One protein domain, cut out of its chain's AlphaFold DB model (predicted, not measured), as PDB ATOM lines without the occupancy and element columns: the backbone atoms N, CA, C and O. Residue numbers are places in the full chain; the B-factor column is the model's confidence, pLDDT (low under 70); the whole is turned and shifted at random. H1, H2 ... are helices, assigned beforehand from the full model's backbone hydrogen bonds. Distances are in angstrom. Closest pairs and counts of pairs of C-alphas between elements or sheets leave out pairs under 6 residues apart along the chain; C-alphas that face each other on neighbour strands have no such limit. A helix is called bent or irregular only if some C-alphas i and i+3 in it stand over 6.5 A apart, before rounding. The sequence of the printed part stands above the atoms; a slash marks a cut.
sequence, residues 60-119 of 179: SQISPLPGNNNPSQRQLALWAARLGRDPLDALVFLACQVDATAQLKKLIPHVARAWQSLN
ATOM      1  N   SER A  60     301.354 194.330 276.569       76.88
ATOM      2  CA  SER A  60     299.956 194.576 276.196       76.88
ATOM      3  C   SER A  60     299.748 195.805 275.302       76.88
ATOM      4  O   SER A  60     298.671 195.960 274.738       76.88
ATOM      5  N   GLN A  61     300.738 196.700 275.184       73.62
ATOM      6  CA  GLN A  61     300.688 197.830 274.248       73.62
ATOM      7  C   GLN A  61     300.962 197.401 272.806       73.62
ATOM      8  O   GLN A  61     300.606 198.129 271.881       73.62
ATOM      9  N   ILE A  62     301.545 196.215 272.597       73.69
ATOM     10  CA  ILE A  62     301.512 195.580 271.286       73.69
ATOM     11  C   ILE A  62     300.090 195.064 271.078       73.69
ATOM     12  O   ILE A  62     299.746 193.946 271.457       73.69
ATOM     13  N   SER A  63     299.258 195.892 270.450       68.38
ATOM     14  CA  SER A  63     298.062 195.377 269.793       68.38
ATOM     15  C   SER A  63     298.510 194.381 268.721       68.38
ATOM     16  O   SER A  63     299.480 194.680 268.008       68.38
ATOM     17  N   PRO A  64     297.833 193.232 268.552       68.62
ATOM     18  CA  PRO A  64     298.059 192.403 267.377       68.62
ATOM     19  C   PRO A  64     297.933 193.279 266.127       68.62
ATOM     20  O   PRO A  64     297.070 194.161 266.061       68.62
ATOM     21  N   LEU A  65     298.834 193.066 265.166       69.00
ATOM     22  CA  LEU A  65     298.677 193.639 263.834       69.00
ATOM     23  C   LEU A  65     297.301 193.193 263.317       69.00
ATOM     24  O   LEU A  65     297.026 191.990 263.347       69.00
ATOM     25  N   PRO A  66     296.417 194.120 262.918       56.47
ATOM     26  CA  PRO A  66     295.063 193.759 262.529       56.47
ATOM     27  C   PRO A  66     295.075 192.780 261.354       56.47
ATOM     28  O   PRO A  66     295.570 193.137 260.290       56.47
ATOM     29  N   GLY A  67     294.546 191.571 261.587       53.84
ATOM     30  CA  GLY A  67     293.858 190.636 260.674       53.84
ATOM     31  C   GLY A  67     294.473 190.207 259.334       53.84
ATOM     32  O   GLY A  67     294.107 189.149 258.830       53.84
ATOM     33  N   ASN A  68     295.386 190.963 258.739       60.28
ATOM     34  CA  ASN A  68     295.890 190.704 257.403       60.28
ATOM     35  C   ASN A  68     297.153 189.855 257.488       60.28
ATOM     36  O   ASN A  68     298.172 190.272 258.037       60.28
ATOM     37  N   ASN A  69     297.110 188.685 256.847       67.19
ATOM     38  CA  ASN A  69     298.273 187.814 256.652       67.19
ATOM     39  C   ASN A  69     299.436 188.520 255.919       67.19
ATOM     40  O   ASN A  69     300.554 188.011 255.916       67.19
ATOM     41  N   ASN A  70     299.185 189.689 255.314       80.50
ATOM     42  CA  ASN A  70     300.182 190.503 254.634       80.50
ATOM     43  C   ASN A  70     299.892 192.014 254.812       80.50
ATOM     44  O   ASN A  70     299.220 192.610 253.970       80.50
ATOM     45  N   PRO A  71     300.326 192.641 255.922       86.31
ATOM     46  CA  PRO A  71     300.096 194.064 256.164       86.31
ATOM     47  C   PRO A  71     300.905 194.937 255.193       86.31
ATOM     48  O   PRO A  71     302.070 194.660 254.900       86.31
ATOM     49  N   SER A  72     300.304 196.033 254.729       89.69
ATOM     50  CA  SER A  72     300.989 197.033 253.905       89.69
ATOM     51  C   SER A  72     302.102 197.752 254.684       89.69
ATOM     52  O   SER A  72     302.106 197.790 255.917       89.69
ATOM     53  N   GLN A  73     303.041 198.391 253.971       91.81
ATOM     54  CA  GLN A  73     304.084 199.204 254.618       91.81
ATOM     55  C   GLN A  73     303.477 200.300 255.500       91.81
ATOM     56  O   GLN A  73     303.922 200.515 256.622       91.81
ATOM     57  N   ARG A  74     302.409 200.950 255.035       91.81
ATOM     58  CA  ARG A  74     301.741 202.001 255.800       91.81
ATOM     59  C   ARG A  74     301.127 201.478 257.094       91.81
ATOM     60  O   ARG A  74     301.347 202.082 258.140       91.81
ATOM     61  N   GLN A  75     300.465 200.322 257.051       91.44
ATOM     62  CA  GLN A  75     299.946 199.659 258.251       91.44
ATOM     63  C   GLN A  75     301.061 199.336 259.249       91.44
ATOM     64  O   GLN A  75     300.921 199.618 260.435       91.44
ATOM     65  N   LEU A  76     302.188 198.792 258.777       91.75
ATOM     66  CA  LEU A  76     303.338 198.492 259.634       91.75
ATOM     67  C   LEU A  76     303.915 199.755 260.286       91.75
ATOM     68  O   LEU A  76     304.235 199.735 261.475       91.75
ATOM     69  N   ALA A  77     304.029 200.851 259.534       92.56
ATOM     70  CA  ALA A  77     304.546 202.117 260.046       92.56
ATOM     71  C   ALA A  77     303.588 202.760 261.065       92.56
ATOM     72  O   ALA A  77     304.023 203.166 262.141       92.56
ATOM     73  N   LEU A  78     302.282 202.800 260.774       91.81
ATOM     74  CA  LEU A  78     301.261 203.302 261.703       91.81
ATOM     75  C   LEU A  78     301.191 202.458 262.977       91.81
ATOM     76  O   LEU A  78     301.070 202.993 264.078       91.81
ATOM     77  N   TRP A  79     301.310 201.138 262.842       90.81
ATOM     78  CA  TRP A  79     301.310 200.231 263.982       90.81
ATOM     79  C   TRP A  79     302.526 200.485 264.872       90.81
ATOM     80  O   TRP A  79     302.386 200.582 266.090       90.81
ATOM     81  N   ALA A  80     303.701 200.686 264.269       90.62
ATOM     82  CA  ALA A  80     304.906 201.058 264.997       90.62
ATOM     83  C   ALA A  80     304.738 202.399 265.725       90.62
ATOM     84  O   ALA A  80     305.103 202.492 266.893       90.62
ATOM     85  N   ALA A  81     304.126 203.403 265.084       91.00
ATOM     86  CA  ALA A  81     303.909 204.736 265.659       91.00
ATOM     87  C   ALA A  81     303.202 204.703 267.028       91.00
ATOM     88  O   ALA A  81     303.455 205.551 267.884       91.00
ATOM     89  N   ARG A  82     302.345 203.699 267.270       88.31
ATOM     90  CA  ARG A  82     301.631 203.517 268.548       88.31
ATOM     91  C   ARG A  82     302.539 203.214 269.733       88.31
ATOM     92  O   ARG A  82     302.131 203.399 270.876       88.31
ATOM     93  N   LEU A  83     303.761 202.761 269.476       87.38
ATOM     94  CA  LEU A  83     304.745 202.454 270.511       87.38
ATOM     95  C   LEU A  83     305.468 203.706 271.026       87.38
ATOM     96  O   LEU A  83     306.272 203.617 271.953       87.38
ATOM     97  N   GLY A  84     305.152 204.876 270.467       86.50
ATOM     98  CA  GLY A  84     305.636 206.170 270.923       86.50
ATOM     99  C   GLY A  84     306.730 206.742 270.029       86.50
ATOM    100  O   GLY A  84     306.813 206.452 268.840       86.50
ATOM    101  N   ARG A  85     307.557 207.610 270.618       82.94
ATOM    102  CA  ARG A  85     308.509 208.463 269.887       82.94
ATOM    103  C   ARG A  85     309.629 207.696 269.183       82.94
ATOM    104  O   ARG A  85     310.051 208.106 268.107       82.94
ATOM    105  N   ASP A  86     310.112 206.619 269.792       88.25
ATOM    106  CA  ASP A  86     311.220 205.807 269.280       88.25
ATOM    107  C   ASP A  86     310.722 204.363 269.047       88.25
ATOM    108  O   ASP A  86     311.067 203.438 269.788       88.25
ATOM    109  N   PRO A  87     309.855 204.142 268.041       89.81
ATOM    110  CA  PRO A  87     309.071 202.912 267.940       89.81
ATOM    111  C   PRO A  87     309.912 201.677 267.610       89.81
ATOM    112  O   PRO A  87     309.589 200.570 268.035       89.81
ATOM    113  N   LEU A  88     311.032 201.844 266.899       90.50
ATOM    114  CA  LEU A  88     311.950 200.738 266.616       90.50
ATOM    115  C   LEU A  88     312.703 200.280 267.870       90.50
ATOM    116  O   LEU A  88     312.900 199.080 268.044       90.50
ATOM    117  N   ASP A  89     313.080 201.205 268.758       90.88
ATOM    118  CA  ASP A  89     313.696 200.859 270.048       90.88
ATOM    119  C   ASP A  89     312.705 200.101 270.919       90.88
ATOM    120  O   ASP A  89     313.039 199.049 271.459       90.88
ATOM    121  N   ALA A  90     311.466 200.590 270.981       90.75
ATOM    122  CA  ALA A  90     310.375 199.927 271.678       90.75
ATOM    123  C   ALA A  90     310.123 198.502 271.144       90.75
ATOM    124  O   ALA A  90     309.974 197.563 271.925       90.75
ATOM    125  N   LEU A  91     310.139 198.305 269.821       89.81
ATOM    126  CA  LEU A  91     309.962 196.981 269.213       89.81
ATOM    127  C   LEU A  91     311.097 196.021 269.530       89.81
ATOM    128  O   LEU A  91     310.838 194.884 269.920       89.81
ATOM    129  N   VAL A  92     312.344 196.463 269.368       90.31
ATOM    130  CA  VAL A  92     313.509 195.632 269.690       90.31
ATOM    131  C   VAL A  92     313.502 195.292 271.178       90.31
ATOM    132  O   VAL A  92     313.687 194.132 271.539       90.31
ATOM    133  N   PHE A  93     313.198 196.267 272.035       90.38
ATOM    134  CA  PHE A  93     313.065 196.066 273.471       90.38
ATOM    135  C   PHE A  93     312.045 194.981 273.822       90.38
ATOM    136  O   PHE A  93     312.347 194.077 274.603       90.38
ATOM    137  N   LEU A  94     310.846 195.053 273.240       87.75
ATOM    138  CA  LEU A  94     309.790 194.070 273.475       87.75
ATOM    139  C   LEU A  94     310.155 192.705 272.900       87.75
ATOM    140  O   LEU A  94     309.895 191.693 273.540       87.75
ATOM    141  N   ALA A  95     310.817 192.662 271.747       86.56
ATOM    142  CA  ALA A  95     311.272 191.420 271.135       86.56
ATOM    143  C   ALA A  95     312.406 190.723 271.903       86.56
ATOM    144  O   ALA A  95     312.614 189.520 271.731       86.56
ATOM    145  N   CYS A  96     313.136 191.456 272.743       84.44
ATOM    146  CA  CYS A  96     314.153 190.909 273.640       84.44
ATOM    147  C   CYS A  96     313.581 190.346 274.951       84.44
ATOM    148  O   CYS A  96     314.335 189.744 275.712       84.44
ATOM    149  N   GLN A  97     312.285 190.521 275.231       79.81
ATOM    150  CA  GLN A  97     311.648 189.945 276.418       79.81
ATOM    151  C   GLN A  97     311.515 188.420 276.286       79.81
ATOM    152  O   GLN A  97     311.391 187.895 275.177       79.81
ATOM    153  N   VAL A  98     311.523 187.715 277.422       66.00
ATOM    154  CA  VAL A  98     311.488 186.238 277.480       66.00
ATOM    155  C   VAL A  98     310.254 185.670 276.765       66.00
ATOM    156  O   VAL A  98     310.376 184.698 276.026       66.00
ATOM    157  N   ASP A  99     309.111 186.351 276.875       70.19
ATOM    158  CA  ASP A  99     307.829 185.918 276.292       70.19
ATOM    159  C   ASP A  99     307.582 186.449 274.869       70.19
ATOM    160  O   ASP A  99     306.477 186.352 274.328       70.19
ATOM    161  N   ALA A 100     308.588 187.058 274.235       73.00
ATOM    162  CA  ALA A 100     308.427 187.608 272.898       73.00
ATOM    163  C   ALA A 100     308.233 186.504 271.851       73.00
ATOM    164  O   ALA A 100     309.089 185.633 271.662       73.00
ATOM    165  N   THR A 101     307.143 186.594 271.088       77.19
ATOM    166  CA  THR A 101     306.847 185.618 270.037       77.19
ATOM    167  C   THR A 101     307.891 185.670 268.918       77.19
ATOM    168  O   THR A 101     308.383 186.733 268.523       77.19
ATOM    169  N   ALA A 102     308.212 184.510 268.335       81.88
ATOM    170  CA  ALA A 102     309.072 184.440 267.150       81.88
ATOM    171  C   ALA A 102     308.517 185.279 265.981       81.88
ATOM    172  O   ALA A 102     309.278 185.797 265.165       81.88
ATOM    173  N   GLN A 103     307.194 185.449 265.925       80.06
ATOM    174  CA  GLN A 103     306.511 186.302 264.958       80.06
ATOM    175  C   GLN A 103     306.896 187.778 265.116       80.06
ATOM    176  O   GLN A 103     307.233 188.414 264.121       80.06
ATOM    177  N   LEU A 104     306.933 188.310 266.345       82.88
ATOM    178  CA  LEU A 104     307.354 189.692 266.591       82.88
ATOM    179  C   LEU A 104     308.784 189.935 266.094       82.88
ATOM    180  O   LEU A 104     309.033 190.896 265.371       82.88
ATOM    181  N   LYS A 105     309.710 189.018 266.401       85.75
ATOM    182  CA  LYS A 105     311.109 189.092 265.939       85.75
ATOM    183  C   LYS A 105     311.212 189.113 264.410       85.75
ATOM    184  O   LYS A 105     311.997 189.883 263.862       85.75
ATOM    185  N   LYS A 106     310.396 188.306 263.720       86.69
ATOM    186  CA  LYS A 106     310.329 188.274 262.249       86.69
ATOM    187  C   LYS A 106     309.747 189.554 261.646       86.69
ATOM    188  O   LYS A 106     310.120 189.896 260.533       86.69
ATOM    189  N   LEU A 107     308.871 190.267 262.357       86.88
ATOM    190  CA  LEU A 107     308.245 191.500 261.867       86.88
ATOM    191  C   LEU A 107     309.182 192.715 261.897       86.88
ATOM    192  O   LEU A 107     309.045 193.596 261.048       86.88
ATOM    193  N   ILE A 108     310.154 192.761 262.816       89.19
ATOM    194  CA  ILE A 108     311.033 193.932 263.015       89.19
ATOM    195  C   ILE A 108     311.669 194.442 261.712       89.19
ATOM    196  O   ILE A 108     311.576 195.641 261.461       89.19
ATOM    197  N   PRO A 109     312.272 193.607 260.839       90.75
ATOM    198  CA  PRO A 109     312.898 194.107 259.614       90.75
ATOM    199  C   PRO A 109     311.899 194.692 258.607       90.75
ATOM    200  O   PRO A 109     312.276 195.519 257.778       90.75
ATOM    201  N   HIS A 110     310.641 194.246 258.629       91.56
ATOM    202  CA  HIS A 110     309.586 194.793 257.772       91.56
ATOM    203  C   HIS A 110     309.105 196.137 258.308       91.56
ATOM    204  O   HIS A 110     309.003 197.100 257.553       91.56
ATOM    205  N   VAL A 111     308.899 196.216 259.623       92.25
ATOM    206  CA  VAL A 111     308.508 197.452 260.300       92.25
ATOM    207  C   VAL A 111     309.604 198.510 260.197       92.25
ATOM    208  O   VAL A 111     309.304 199.655 259.896       92.25
ATOM    209  N   ALA A 112     310.874 198.135 260.364       92.25
ATOM    210  CA  ALA A 112     312.003 199.049 260.216       92.25
ATOM    211  C   ALA A 112     312.060 199.669 258.814       92.25
ATOM    212  O   ALA A 112     312.198 200.884 258.695       92.25
ATOM    213  N   ARG A 113     311.885 198.856 257.763       93.31
ATOM    214  CA  ARG A 113     311.839 199.339 256.374       93.31
ATOM    215  C   ARG A 113     310.652 200.266 256.125       93.31
ATOM    216  O   ARG A 113     310.835 201.336 255.561       93.31
ATOM    217  N   ALA A 114     309.464 199.867 256.572       93.19
ATOM    218  CA  ALA A 114     308.250 200.664 256.442       93.19
ATOM    219  C   ALA A 114     308.330 201.999 257.198       93.19
ATOM    220  O   ALA A 114     307.919 203.037 256.690       93.19
ATOM    221  N   TRP A 115     308.883 201.978 258.413       93.81
ATOM    222  CA  TRP A 115     309.113 203.181 259.198       93.81
ATOM    223  C   TRP A 115     310.107 204.095 258.489       93.81
ATOM    224  O   TRP A 115     309.827 205.269 258.308       93.81
ATOM    225  N   GLN A 116     311.235 203.567 258.018       91.88
ATOM    226  CA  GLN A 116     312.245 204.365 257.325       91.88
ATOM    227  C   GLN A 116     311.719 205.024 256.040       91.88
ATOM    228  O   GLN A 116     312.145 206.131 255.728       91.88
ATOM    229  N   SER A 117     310.810 204.374 255.305       93.31
ATOM    230  CA  SER A 117     310.259 204.922 254.059       93.31
ATOM    231  C   SER A 117     309.147 205.952 254.265       93.31
ATOM    232  O   SER A 117     308.993 206.838 253.429       93.31
ATOM    233  N   LEU A 118     308.361 205.840 255.340       93.00
ATOM    234  CA  LEU A 118     307.151 206.649 255.548       93.00
ATOM    235  C   LEU A 118     307.255 207.657 256.697       93.00
ATOM    236  O   LEU A 118     306.375 208.503 256.844       93.00
ATOM    237  N   ASN A 119     308.288 207.558 257.531       91.06
ATOM    238  CA  ASN A 119     308.502 208.468 258.644       91.06
ATOM    239  C   ASN A 119     308.985 209.837 258.151       91.06
ATOM    240  O   ASN A 119     310.088 209.954 257.621       91.06
TER     241      ASN A 119
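Overview. This is residues 60 to 119 of the 179 residues of an uncharacterized protein of Geoalkalibacter ferrihydriticus DSM 17813 (UniProt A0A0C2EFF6). A long helix, H3, and a shorter one, H2, lie side by side as a helical hairpin, and H1 packs crosswise on H3 near Trp 115, with its last turn by the start of H2. Residues 97 to 102, at the turn of the hairpin, stand free, and residues 60 to 72 form a long stretch with no named element. The printed part has 60 residues, with three named helices in the order H1, H2, H3 and no named strand, and its class is all helix. It is compact, with a radius of gyration of the C-alphas of 10.6 A, and spans 30 by 26 by 18 A.

Arrangement. H3, residues 102 to 118, has a kink of 35 degrees near residue 110 and is irregular, but only just: C-alphas 106 and 109 are 6.9 A apart. H2, residues 87 to 95, touches H3, the closest C-alphas being those of Ala 95 and Lys 105, 5.7 A apart. This hairpin has a shallow tilt of 7 degrees, and its helices run opposite ways. H1, residues 73 to 81, touches H3 at 78 degrees, about perpendicular, with the closest C-alphas those of Ala 77 and Trp 115, 4.8 A apart. H1 also touches H2, about perpendicular at 81 degrees, with the closest C-alphas those of Ala 80 and Pro 87, 5.4 A apart. The helix packing is mostly crossed, but only just, with 1 of the 3 touching pairs at a shallow tilt. Every O i to N i+4 pair is within hydrogen-bond range in H1 and H2, and 11 of 13 are in H3.

Along the chain. H3 measures 25.1 A from C-alpha 102 at (309.072, 184.440, 267.150) to C-alpha 118 at (307.151, 206.649, 255.548). H2 measures 12.1 A, and H1, which begins at C-alpha 73 at (304.084, 199.204, 254.618), 12.4 A.

Size, cuts and confidence. The two C-alphas farthest apart, those of Val 98 and Leu 118, are 30.3 A apart. The printed part has no cut. The link from H1 to H2 is tight, and that from H2 to H3 is short. The mean pLDDT of the printed part is 84.1, and residues 63 to 69 and residue 98 are under 70.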